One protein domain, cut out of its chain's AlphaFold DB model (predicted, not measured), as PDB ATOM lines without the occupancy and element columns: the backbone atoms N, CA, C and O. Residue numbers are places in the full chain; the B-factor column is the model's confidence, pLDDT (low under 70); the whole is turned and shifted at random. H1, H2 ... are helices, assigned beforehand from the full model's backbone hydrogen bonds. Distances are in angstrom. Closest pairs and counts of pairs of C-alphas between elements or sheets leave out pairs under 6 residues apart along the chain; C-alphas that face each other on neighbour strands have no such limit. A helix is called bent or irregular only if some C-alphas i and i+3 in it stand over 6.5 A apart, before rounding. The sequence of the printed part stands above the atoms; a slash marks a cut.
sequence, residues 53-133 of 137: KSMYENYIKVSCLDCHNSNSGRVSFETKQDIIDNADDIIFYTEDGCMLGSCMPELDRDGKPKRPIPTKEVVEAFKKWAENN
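This is residues 53 to 133 of the 137 residues of an uncharacterized protein of Halobacteriovorax sp (UniProt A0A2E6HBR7). Helix H5 has H1 packed across it at a steep angle and H3 running beside it the opposite way, with short H2 across the end of H5 near Ala 130. Short H4 follows H3 at the end away from H2, and two long loops join the helices: residues 65 to 79 between H1 and H2, and residues 101 to 119 between H4 and H5, the latter with its C-alphas from 7 to 21 A from the mean of all C-alphas and with Arg 109 at one end of the longest distance in the domain. The printed part has 81 residues with five named helices, H1 to H5 in order, and no named strand: all helix. It is compact, with a radius of gyration of the C-alphas of 12.2 A and spans of 37 by 29 by 21 A.

H5, residues 120 to 131, measures 16.3 A and runs from C-alpha 120 at (128.414, 110.268, 148.862) to C-alpha 131 at (120.827, 124.587, 150.598). H1, residues 53 to 64, measures 15.0 A from C-alpha 53 at (134.683, 124.970, 141.642); it is only just irregular, with C-alphas 58 and 61 6.9 A apart. H3, residues 87 to 95, measures 12.5 A. H2 is residues 80 to 85 and H4 residues 97 to 100.

Residues 55 to 59 of H1 touch residues 122 to 126 of H5, opposite ways at a steep tilt of 63 degrees; the closest C-alphas, of Met 55 and Phe 126, are 6.3 A apart. H3 and H5 only just touch, with 3 pairs of C-alphas within 8 A, the closest those of Ala 87 and Ala 130 at 7.2 A; their tilt is shallow, 24 degrees, opposite ways. H2 and H5 are close but not clearly touching, with C-alphas 84 and 130 at 7.7 A. H3 and H4 meet only through their link, and H1 and H3 are apart. In H2, H3 and H5 every O i to N i+4 pair is within hydrogen-bond range, in H1 6 of 8; H4 is too short for such a pair.

The C-alphas of Arg 109 and Asn 132, the two farthest apart, are 38.4 A apart. The links H1 to H2 and H4 to H5 are long. The printed part has no cut, and no printed residue is under 70 in pLDDT.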
ATOM      1  N   LYS A  53     133.438 125.509 142.199       95.31
ATOM      2  CA  LYS A  53     134.683 124.970 141.642       95.31
ATOM      3  C   LYS A  53     134.846 123.488 141.976       95.31
ATOM      4  O   LYS A  53     135.077 122.676 141.081       95.31
ATOM      5  N   SER A  54     134.638 123.139 143.244       94.62
ATOM      6  CA  SER A  54     134.684 121.755 143.703       94.62
ATOM      7  C   SER A  54     133.598 120.906 143.039       94.62
ATOM      8  O   SER A  54     133.892 119.835 142.517       94.62
ATOM      9  N   MET A  55     132.353 121.391 142.977       95.06
ATOM     10  CA  MET A  55     131.248 120.639 142.366       95.06
ATOM     11  C   MET A  55     131.433 120.451 140.861       95.06
ATOM     12  O   MET A  55     131.163 119.379 140.322       95.06
ATOM     13  N   TYR A  56     131.959 121.455 140.169       95.31
ATOM     14  CA  TYR A  56     132.228 121.349 138.746       95.31
ATOM     15  C   TYR A  56     133.293 120.285 138.451       95.31
ATOM     16  O   TYR A  56     133.047 119.379 137.657       95.31
ATOM     17  N   GLU A  57     134.445 120.341 139.123       93.38
ATOM     18  CA  GLU A  57     135.571 119.431 138.865       93.38
ATOM     19  C   GLU A  57     135.342 118.009 139.405       93.38
ATOM     20  O   GLU A  57     135.738 117.026 138.771       93.38
ATOM     21  N   ASN A  58     134.671 117.881 140.554       92.38
ATOM     22  CA  ASN A  58     134.516 116.598 141.241       92.38
ATOM     23  C   ASN A  58     133.265 115.825 140.831       92.38
ATOM     24  O   ASN A  58     133.188 114.621 141.072       92.38
ATOM     25  N   TYR A  59     132.299 116.502 140.210       93.56
ATOM     26  CA  TYR A  59     131.001 115.920 139.904       93.56
ATOM     27  C   TYR A  59     130.573 116.177 138.461       93.56
ATOM     28  O   TYR A  59     130.535 115.252 137.648       93.56
ATOM     29  N   ILE A  60     130.290 117.434 138.112       95.44
ATOM     30  CA  ILE A  60     129.628 117.768 136.843       95.44
ATOM     31  C   ILE A  60     130.493 117.375 135.646       95.44
ATOM     32  O   ILE A  60     130.030 116.701 134.720       95.44
ATOM     33  N   LYS A  61     131.775 117.736 135.687       93.50
ATOM     34  CA  LYS A  61     132.728 117.488 134.607       93.50
ATOM     35  C   LYS A  61     133.006 116.010 134.380       93.50
ATOM     36  O   LYS A  61     133.199 115.607 133.239       93.50
ATOM     37  N   VAL A  62     133.021 115.209 135.442       89.94
ATOM     38  CA  VAL A  62     133.388 113.788 135.356       89.94
ATOM     39  C   VAL A  62     132.203 112.868 135.093       89.94
ATOM     40  O   VAL A  62     132.371 111.843 134.434       89.94
ATOM     41  N   SER A  63     131.016 113.216 135.584       90.31
ATOM     42  CA  SER A  63     129.849 112.330 135.534       90.31
ATOM     43  C   SER A  63     128.804 112.773 134.513       90.31
ATOM     44  O   SER A  63     128.099 111.919 133.970       90.31
ATOM     45  N   CYS A  64     128.708 114.075 134.221       93.38
ATOM     46  CA  CYS A  64     127.548 114.635 133.525       93.38
ATOM     47  C   CYS A  64     127.879 115.202 132.133       93.38
ATOM     48  O   CYS A  64     127.141 114.934 131.182       93.38
ATOM     49  N   LEU A  65     128.981 115.954 131.986       93.44
ATOM     50  CA  LEU A  65     129.239 116.782 130.792       93.44
ATOM     51  C   LEU A  65     129.381 116.022 129.473       93.44
ATOM     52  O   LEU A  65     129.050 116.570 128.425       93.44
ATOM     53  N   ASP A  66     129.790 114.757 129.493       91.00
ATOM     54  CA  ASP A  66     129.825 113.935 128.277       91.00
ATOM     55  C   ASP A  66     128.459 113.854 127.572       91.00
ATOM     56  O   ASP A  66     128.389 113.737 126.348       91.00
ATOM     57  N   CYS A  67     127.370 113.869 128.346       92.12
ATOM     58  CA  CYS A  67     126.001 113.797 127.836       92.12
ATOM     59  C   CYS A  67     125.224 115.099 128.007       92.12
ATOM     60  O   CYS A  67     124.268 115.300 127.270       92.12
ATOM     61  N   HIS A  68     125.598 115.945 128.961       93.88
ATOM     62  CA  HIS A  68     124.893 117.176 129.301       93.88
ATOM     63  C   HIS A  68     125.723 118.393 128.891       93.88
ATOM     64  O   HIS A  68     126.271 119.113 129.722       93.88
ATOM     65  N   ASN A  69     125.830 118.591 127.579       94.25
ATOM     66  CA  ASN A  69     126.531 119.713 126.952       94.25
ATOM     67  C   ASN A  69     125.695 120.323 125.818       94.25
ATOM     68  O   ASN A  69     124.751 119.693 125.324       94.25
ATOM     69  N   SER A  70     126.080 121.513 125.358       94.12
ATOM     70  CA  SER A  70     125.389 122.268 124.300       94.12
ATOM     71  C   SER A  70     125.206 121.518 122.975       94.12
ATOM     72  O   SER A  70     124.280 121.822 122.224       94.12
ATOM     73  N   ASN A  71     126.027 120.506 122.690       94.00
ATOM     74  CA  ASN A  71     125.990 119.758 121.431       94.00
ATOM     75  C   ASN A  71     125.174 118.457 121.511       94.00
ATOM     76  O   ASN A  71     124.953 117.796 120.498       94.00
ATOM     77  N   SER A  72     124.732 118.071 122.708       92.00
ATOM     78  CA  SER A  72     124.088 116.777 122.960       92.00
ATOM     79  C   SER A  72     122.586 116.742 122.650       92.00
ATOM     80  O   SER A  72     122.000 115.661 122.570       92.00
ATOM     81  N   GLY A  73     121.942 117.910 122.531       90.62
ATOM     82  CA  GLY A  73     120.480 118.033 122.496       90.62
ATOM     83  C   GLY A  73     119.787 117.724 123.833       90.62
ATOM     84  O   GLY A  73     118.560 117.692 123.883       90.62
ATOM     85  N   ARG A  74     120.553 117.487 124.908       90.25
ATOM     86  CA  ARG A  74     120.068 117.363 126.289       90.25
ATOM     87  C   ARG A  74     120.235 118.697 127.023       90.25
ATOM     88  O   ARG A  74     120.860 119.619 126.505       90.25
ATOM     89  N   VAL A  75     119.696 118.783 128.241       91.69
ATOM     90  CA  VAL A  75     120.035 119.871 129.173       91.69
ATOM     91  C   VAL A  75     121.558 119.954 129.305       91.69
ATOM     92  O   VAL A  75     122.210 118.927 129.500       91.69
ATOM     93  N   SER A  76     122.113 121.153 129.147       94.06
ATOM     94  CA  SER A  76     123.547 121.410 129.296       94.06
ATOM     95  C   SER A  76     123.882 121.675 130.759       94.06
ATOM     96  O   SER A  76     123.052 122.233 131.460       94.06
ATOM     97  N   PHE A  77     125.089 121.323 131.203       96.00
ATOM     98  CA  PHE A  77     125.646 121.723 132.503       96.00
ATOM     99  C   PHE A  77     127.001 122.432 132.349       96.00
ATOM    100  O   PHE A  77     127.848 122.394 133.242       96.00
ATOM    101  N   GLU A  78     127.251 123.039 131.185       93.69
ATOM    102  CA  GLU A  78     128.536 123.677 130.872       93.69
ATOM    103  C   GLU A  78     128.776 124.963 131.674       93.69
ATOM    104  O   GLU A  78     129.933 125.345 131.866       93.69
ATOM    105  N   THR A  79     127.721 125.614 132.176       95.69
ATOM    106  CA  THR A  79     127.829 126.841 132.975       95.69
ATOM    107  C   THR A  79     127.361 126.658 134.420       95.69
ATOM    108  O   THR A  79     126.554 125.782 134.729       95.69
ATOM    109  N   LYS A  80     127.833 127.538 135.321       96.25
ATOM    110  CA  LYS A  80     127.360 127.599 136.717       96.25
ATOM    111  C   LYS A  80     125.840 127.769 136.784       96.25
ATOM    112  O   LYS A  80     125.207 127.102 137.592       96.25
ATOM    113  N   GLN A  81     125.272 128.633 135.941       96.12
ATOM    114  CA  GLN A  81     123.835 128.900 135.960       96.12
ATOM    115  C   GLN A  81     123.029 127.677 135.519       96.12
ATOM    116  O   GLN A  81     122.052 127.348 136.177       96.12
ATOM    117  N   ASP A  82     123.482 126.946 134.495       95.75
ATOM    118  CA  ASP A  82     122.784 125.733 134.062       95.75
ATOM    119  C   ASP A  82     122.718 124.679 135.180       95.75
ATOM    120  O   ASP A  82     121.712 123.994 135.345       95.75
ATOM    121  N   ILE A  83     123.788 124.551 135.970       96.50
ATOM    122  CA  ILE A  83     123.828 123.625 137.109       96.50
ATOM    123  C   ILE A  83     122.861 124.076 138.207       96.50
ATOM    124  O   ILE A  83     122.160 123.241 138.771       96.50
ATOM    125  N   ILE A  84     122.815 125.379 138.496       96.12
ATOM    126  CA  ILE A  84     121.906 125.970 139.491       96.12
ATOM    127  C   ILE A  84     120.448 125.746 139.086       96.12
ATOM    128  O   ILE A  84     119.660 125.246 139.885       96.12
ATOM    129  N   ASP A  85     120.110 126.054 137.835       95.38
ATOM    130  CA  ASP A  85     118.743 125.974 137.312       95.38
ATOM    131  C   ASP A  85     118.194 124.538 137.292       95.38
ATOM    132  O   ASP A  85     116.982 124.344 137.234       95.38
ATOM    133  N   ASN A  86     119.074 123.532 137.352       96.44
ATOM    134  CA  ASN A  86     118.728 122.111 137.266       96.44
ATOM    135  C   ASN A  86     119.207 121.302 138.487       96.44
ATOM    136  O   ASN A  86     119.298 120.075 138.418       96.44
ATOM    137  N   ALA A  87     119.553 121.951 139.602       94.81
ATOM    138  CA  ALA A  87     120.174 121.275 140.741       94.81
ATOM    139  C   ALA A  87     119.285 120.187 141.363       94.81
ATOM    140  O   ALA A  87     119.784 119.109 141.692       94.81
ATOM    141  N   ASP A  88     117.979 120.442 141.466       92.69
ATOM    142  CA  ASP A  88     117.007 119.474 141.985       92.69
ATOM    143  C   ASP A  88     116.957 118.214 141.112       92.69
ATOM    144  O   ASP A  88     117.002 117.097 141.630       92.69
ATOM    145  N   ASP A  89     116.961 118.382 139.787       91.56
ATOM    146  CA  ASP A  89     117.001 117.267 138.838       91.56
ATOM    147  C   ASP A  89     118.325 116.497 138.948       91.56
ATOM    148  O   ASP A  89     118.333 115.265 138.976       91.56
ATOM    149  N   ILE A  90     119.456 117.203 139.058       92.88
ATOM    150  CA  ILE A  90     120.779 116.584 139.230       92.88
ATOM    151  C   ILE A  90     120.816 115.717 140.499       92.88
ATOM    152  O   ILE A  90     121.323 114.593 140.452       92.88
ATOM    153  N   ILE A  91     120.280 116.207 141.624       91.00
ATOM    154  CA  ILE A  91     120.197 115.447 142.883       91.00
ATOM    155  C   ILE A  91     119.269 114.247 142.704       91.00
ATOM    156  O   ILE A  91     119.668 113.110 142.972       91.00
ATOM    157  N   PHE A  92     118.064 114.489 142.188       89.00
ATOM    158  CA  PHE A  92     117.047 113.466 142.008       89.00
ATOM    159  C   PHE A  92     117.549 112.301 141.154       89.00
ATOM    160  O   PHE A  92     117.479 111.155 141.587       89.00
ATOM    161  N   TYR A  93     118.098 112.553 139.963       87.75
ATOM    162  CA  TYR A  93     118.531 111.474 139.065       87.75
ATOM    163  C   TYR A  93     119.757 110.703 139.567       87.75
ATOM    164  O   TYR A  93     119.995 109.574 139.126       87.75
ATOM    165  N   THR A  94     120.505 111.285 140.499       86.56
ATOM    166  CA  THR A  94     121.706 110.676 141.077       86.56
ATOM    167  C   THR A  94     121.390 109.762 142.251       86.56
ATOM    168  O   THR A  94     122.044 108.733 142.412       86.56
ATOM    169  N   GLU A  95     120.377 110.088 143.053       84.06
ATOM    170  CA  GLU A  95     120.000 109.283 144.221       84.06
ATOM    171  C   GLU A  95     118.738 108.448 143.985       84.06
ATOM    172  O   GLU A  95     118.737 107.236 144.206       84.06
ATOM    173  N   ASP A  96     117.675 109.079 143.488       80.19
ATOM    174  CA  ASP A  96     116.329 108.506 143.460       80.19
ATOM    175  C   ASP A  96     115.910 108.010 142.074       80.19
ATOM    176  O   ASP A  96     115.175 107.024 141.955       80.19
ATOM    177  N   GLY A  97     116.410 108.641 141.008       78.31
ATOM    178  CA  GLY A  97     116.071 108.316 139.620       78.31
ATOM    179  C   GLY A  97     116.348 106.855 139.276       78.31
ATOM    180  O   GLY A  97     115.627 106.246 138.482       78.31
ATOM    181  N   CYS A  98     117.318 106.243 139.956       75.56
ATOM    182  CA  CYS A  98     117.596 104.817 139.875       75.56
ATOM    183  C   CYS A  98     116.398 103.927 140.226       75.56
ATOM    184  O   CYS A  98     116.134 102.955 139.516       75.56
ATOM    185  N   MET A  99     115.637 104.262 141.272       73.38
ATOM    186  CA  MET A  99     114.453 103.492 141.679       73.38
ATOM    187  C   MET A  99     113.349 103.520 140.615       73.38
ATOM    188  O   MET A  99     112.504 102.626 140.570       73.38
ATOM    189  N   LEU A 100     113.379 104.525 139.736       74.25
ATOM    190  CA  LEU A 100     112.440 104.711 138.632       74.25
ATOM    191  C   LEU A 100     112.997 104.243 137.278       74.25
ATOM    192  O   LEU A 100     112.383 104.481 136.240       74.25
ATOM    193  N   GLY A 101     114.159 103.580 137.262       75.50
ATOM    194  CA  GLY A 101     114.799 103.093 136.036       75.50
ATOM    195  C   GLY A 101     115.505 104.175 135.214       75.50
ATOM    196  O   GLY A 101     115.835 103.939 134.055       75.50
ATOM    197  N   SER A 102     115.754 105.345 135.805       78.56
ATOM    198  CA  SER A 102     116.459 106.483 135.205       78.56
ATOM    199  C   SER A 102     117.722 106.821 136.004       78.56
ATOM    200  O   SER A 102     117.939 107.968 136.375       78.56
ATOM    201  N   CYS A 103     118.542 105.808 136.310       76.31
ATOM    202  CA  CYS A 103     119.835 106.013 136.966       76.31
ATOM    203  C   CYS A 103     120.720 106.964 136.155       76.31
ATOM    204  O   CYS A 103     120.938 106.729 134.961       76.31
ATOM    205  N   MET A 104     121.316 107.941 136.836       86.56
ATOM    206  CA  MET A 104     122.478 108.659 136.332       86.56
ATOM    207  C   MET A 104     123.722 108.340 137.178       86.56
ATOM    208  O   MET A 104     123.643 108.341 138.404       86.56
ATOM    209  N   PRO A 105     124.877 108.065 136.542       87.44
ATOM    210  CA  PRO A 105     125.064 107.921 135.096       87.44
ATOM    211  C   PRO A 105     124.432 106.634 134.528       87.44
ATOM    212  O   PRO A 105     124.236 105.648 135.240       87.44
ATOM    213  N   GLU A 106     124.147 106.635 133.219       86.19
ATOM    214  CA  GLU A 106     123.612 105.467 132.506       86.19
ATOM    215  C   GLU A 106     124.467 104.205 132.737       86.19
ATOM    216  O   GLU A 106     125.702 104.257 132.711       86.19
ATOM    217  N   LEU A 107     123.806 103.052 132.868       86.19
ATOM    218  CA  LEU A 107     124.464 101.752 132.967       86.19
ATOM    219  C   LEU A 107     124.722 101.141 131.577       86.19
ATOM    220  O   LEU A 107     123.992 101.393 130.612       86.19
ATOM    221  N   ASP A 108     125.774 100.340 131.455       86.06
ATOM    222  CA  ASP A 108     126.062  99.517 130.285       86.06
ATOM    223  C   ASP A 108     125.228  98.219 130.267       86.06
ATOM    224  O   ASP A 108     124.327  98.008 131.082       86.06
ATOM    225  N   ARG A 109     125.504  97.339 129.296       87.69
ATOM    226  CA  ARG A 109     124.782  96.064 129.137       87.69
ATOM    227  C   ARG A 109     124.994  95.097 130.307       87.69
ATOM    228  O   ARG A 109     124.159  94.219 130.501       87.69
ATOM    229  N   ASP A 110     126.070  95.278 131.068       88.12
ATOM    230  CA  ASP A 110     126.427  94.467 132.229       88.12
ATOM    231  C   ASP A 110     125.928  95.101 133.542       88.12
ATOM    232  O   ASP A 110     126.199  94.583 134.626       88.12
ATOM    233  N   GLY A 111     125.191  96.215 133.458       83.31
ATOM    234  CA  GLY A 111     124.688  96.952 134.613       83.31
ATOM    235  C   GLY A 111     125.757  97.789 135.315       83.31
ATOM    236  O   GLY A 111     125.553  98.186 136.461       83.31
ATOM    237  N   LYS A 112     126.897  98.052 134.666       85.56
ATOM    238  CA  LYS A 112     127.966  98.880 135.232       85.56
ATOM    239  C   LYS A 112     127.819 100.335 134.792       85.56
ATOM    240  O   LYS A 112     127.410 100.589 133.662       85.56
ATOM    241  N   PRO A 113     128.183 101.303 135.640       85.81
ATOM    242  CA  PRO A 113     128.153 102.714 135.272       85.81
ATOM    243  C   PRO A 113     129.061 102.992 134.075       85.81
ATOM    244  O   PRO A 113     130.242 102.644 134.095       85.81
ATOM    245  N   LYS A 114     128.538 103.666 133.045       88.81
ATOM    246  CA  LYS A 114     129.351 104.121 131.902       88.81
ATOM    247  C   LYS A 114     130.280 105.282 132.262       88.81
ATOM    248  O   LYS A 114     131.172 105.606 131.484       88.81
ATOM    249  N   ARG A 115     130.038 105.936 133.400       88.25
ATOM    250  CA  ARG A 115     130.783 107.094 133.910       88.25
ATOM    251  C   ARG A 115     130.983 106.963 135.416       88.25
ATOM    252  O   ARG A 115     130.255 106.189 136.042       88.25
ATOM    253  N   PRO A 116     131.938 107.702 136.002       89.25
ATOM    254  CA  PRO A 116     132.107 107.748 137.446       89.25
ATOM    255  C   PRO A 116     130.791 108.080 138.156       89.25
ATOM    256  O   PRO A 116     130.115 109.046 137.802       89.25
ATOM    257  N   ILE A 117     130.435 107.275 139.155       86.81
ATOM    258  CA  ILE A 117     129.383 107.629 140.110       86.81
ATOM    259  C   ILE A 117     130.014 108.598 141.120       86.81
ATOM    260  O   ILE A 117     131.085 108.270 141.648       86.81
ATOM    261  N   PRO A 118     129.398 109.760 141.406       87.50
ATOM    262  CA  PRO A 118     129.889 110.646 142.456       87.50
ATOM    263  C   PRO A 118     129.905 109.924 143.807       87.50
ATOM    264  O   PRO A 118     129.035 109.106 144.115       87.50
ATOM    265  N   THR A 119     130.896 110.219 144.644       89.56
ATOM    266  CA  THR A 119     130.900 109.692 146.011       89.56
ATOM    267  C   THR A 119     129.786 110.343 146.828       89.56
ATOM    268  O   THR A 119     129.326 111.444 146.523       89.56
ATOM    269  N   LYS A 120     129.383 109.692 147.923       88.94
ATOM    270  CA  LYS A 120     128.414 110.268 148.862       88.94
ATOM    271  C   LYS A 120     128.849 111.651 149.371       88.94
ATOM    272  O   LYS A 120     128.023 112.548 149.457       88.94
ATOM    273  N   GLU A 121     130.142 111.830 149.640       92.81
ATOM    274  CA  GLU A 121     130.714 113.103 150.096       92.81
ATOM    275  C   GLU A 121     130.525 114.228 149.065       92.81
ATOM    276  O   GLU A 121     130.160 115.346 149.422       92.81
ATOM    277  N   VAL A 122     130.704 113.922 147.775       93.19
ATOM    278  CA  VAL A 122     130.462 114.872 146.681       93.19
ATOM    279  C   VAL A 122     128.982 115.253 146.599       93.19
ATOM    280  O   VAL A 122     128.664 116.436 146.491       93.19
ATOM    281  N   VAL A 123     128.071 114.278 146.697       91.69
ATOM    282  CA  VAL A 123     126.620 114.537 146.656       91.69
ATOM    283  C   VAL A 123     126.166 115.364 147.864       91.69
ATOM    284  O   VAL A 123     125.387 116.304 147.710       91.69
ATOM    285  N   GLU A 124     126.676 115.075 149.062       94.44
ATOM    286  CA  GLU A 124     126.383 115.853 150.274       94.44
ATOM    287  C   GLU A 124     126.918 117.290 150.184       94.44
ATOM    288  O   GLU A 124     126.222 118.231 150.570       94.44
ATOM    289  N   ALA A 125     128.114 117.490 149.624       95.50
ATOM    290  CA  ALA A 125     128.645 118.827 149.369       95.50
ATOM    291  C   ALA A 125     127.804 119.598 148.333       95.50
ATOM    292  O   ALA A 125     127.571 120.793 148.519       95.50
ATOM    293  N   PHE A 126     127.293 118.924 147.295       96.00
ATOM    294  CA  PHE A 126     126.406 119.537 146.301       96.00
ATOM    295  C   PHE A 126     125.087 119.995 146.927       96.00
ATOM    296  O   PHE A 126     124.675 121.137 146.732       96.00
ATOM    297  N   LYS A 127     124.473 119.141 147.755       95.81
ATOM    298  CA  LYS A 127     123.267 119.480 148.521       95.81
ATOM    299  C   LYS A 127     123.495 120.670 149.437       95.81
ATOM    300  O   LYS A 127     122.710 121.606 149.412       95.81
ATOM    301  N   LYS A 128     124.598 120.681 150.187       96.94
ATOM    302  CA  LYS A 128     124.928 121.798 151.079       96.94
ATOM    303  C   LYS A 128     125.143 123.110 150.319       96.94
ATOM    304  O   LYS A 128     124.770 124.170 150.814       96.94
ATOM    305  N   TRP A 129     125.730 123.051 149.125       97.06
ATOM    306  CA  TRP A 129     125.854 124.218 148.256       97.06
ATOM    307  C   TRP A 129     124.478 124.714 147.781       97.06
ATOM    308  O   TRP A 129     124.207 125.910 147.864       97.06
ATOM    309  N   ALA A 130     123.581 123.807 147.380       95.00
ATOM    310  CA  ALA A 130     122.204 124.134 146.998       95.00
ATOM    311  C   ALA A 130     121.375 124.707 148.167       95.00
ATOM    312  O   ALA A 130     120.719 125.734 148.014       95.00
ATOM    313  N   GLU A 131     121.463 124.107 149.359       95.38
ATOM    314  CA  GLU A 131     120.827 124.587 150.598       95.38
ATOM    315  C   GLU A 131     121.305 125.991 150.998       95.38
ATOM    316  O   GLU A 131     120.564 126.745 151.629       95.38
ATOM    317  N   ASN A 132     122.526 126.361 150.602       95.25
ATOM    318  CA  ASN A 132     123.096 127.691 150.796       95.25
ATOM    319  C   ASN A 132     122.840 128.640 149.606       95.25
ATOM    320  O   ASN A 132     123.617 129.561 149.365       95.25
ATOM    321  N   ASN A 133     121.780 128.406 148.823       94.19
ATOM    322  CA  ASN A 133     121.424 129.191 147.632       94.19
ATOM    323  C   ASN A 133     122.580 129.346 146.621       94.19
ATOM    324  O   ASN A 133     122.686 130.366 145.939       94.19
TER     325      ASN A 133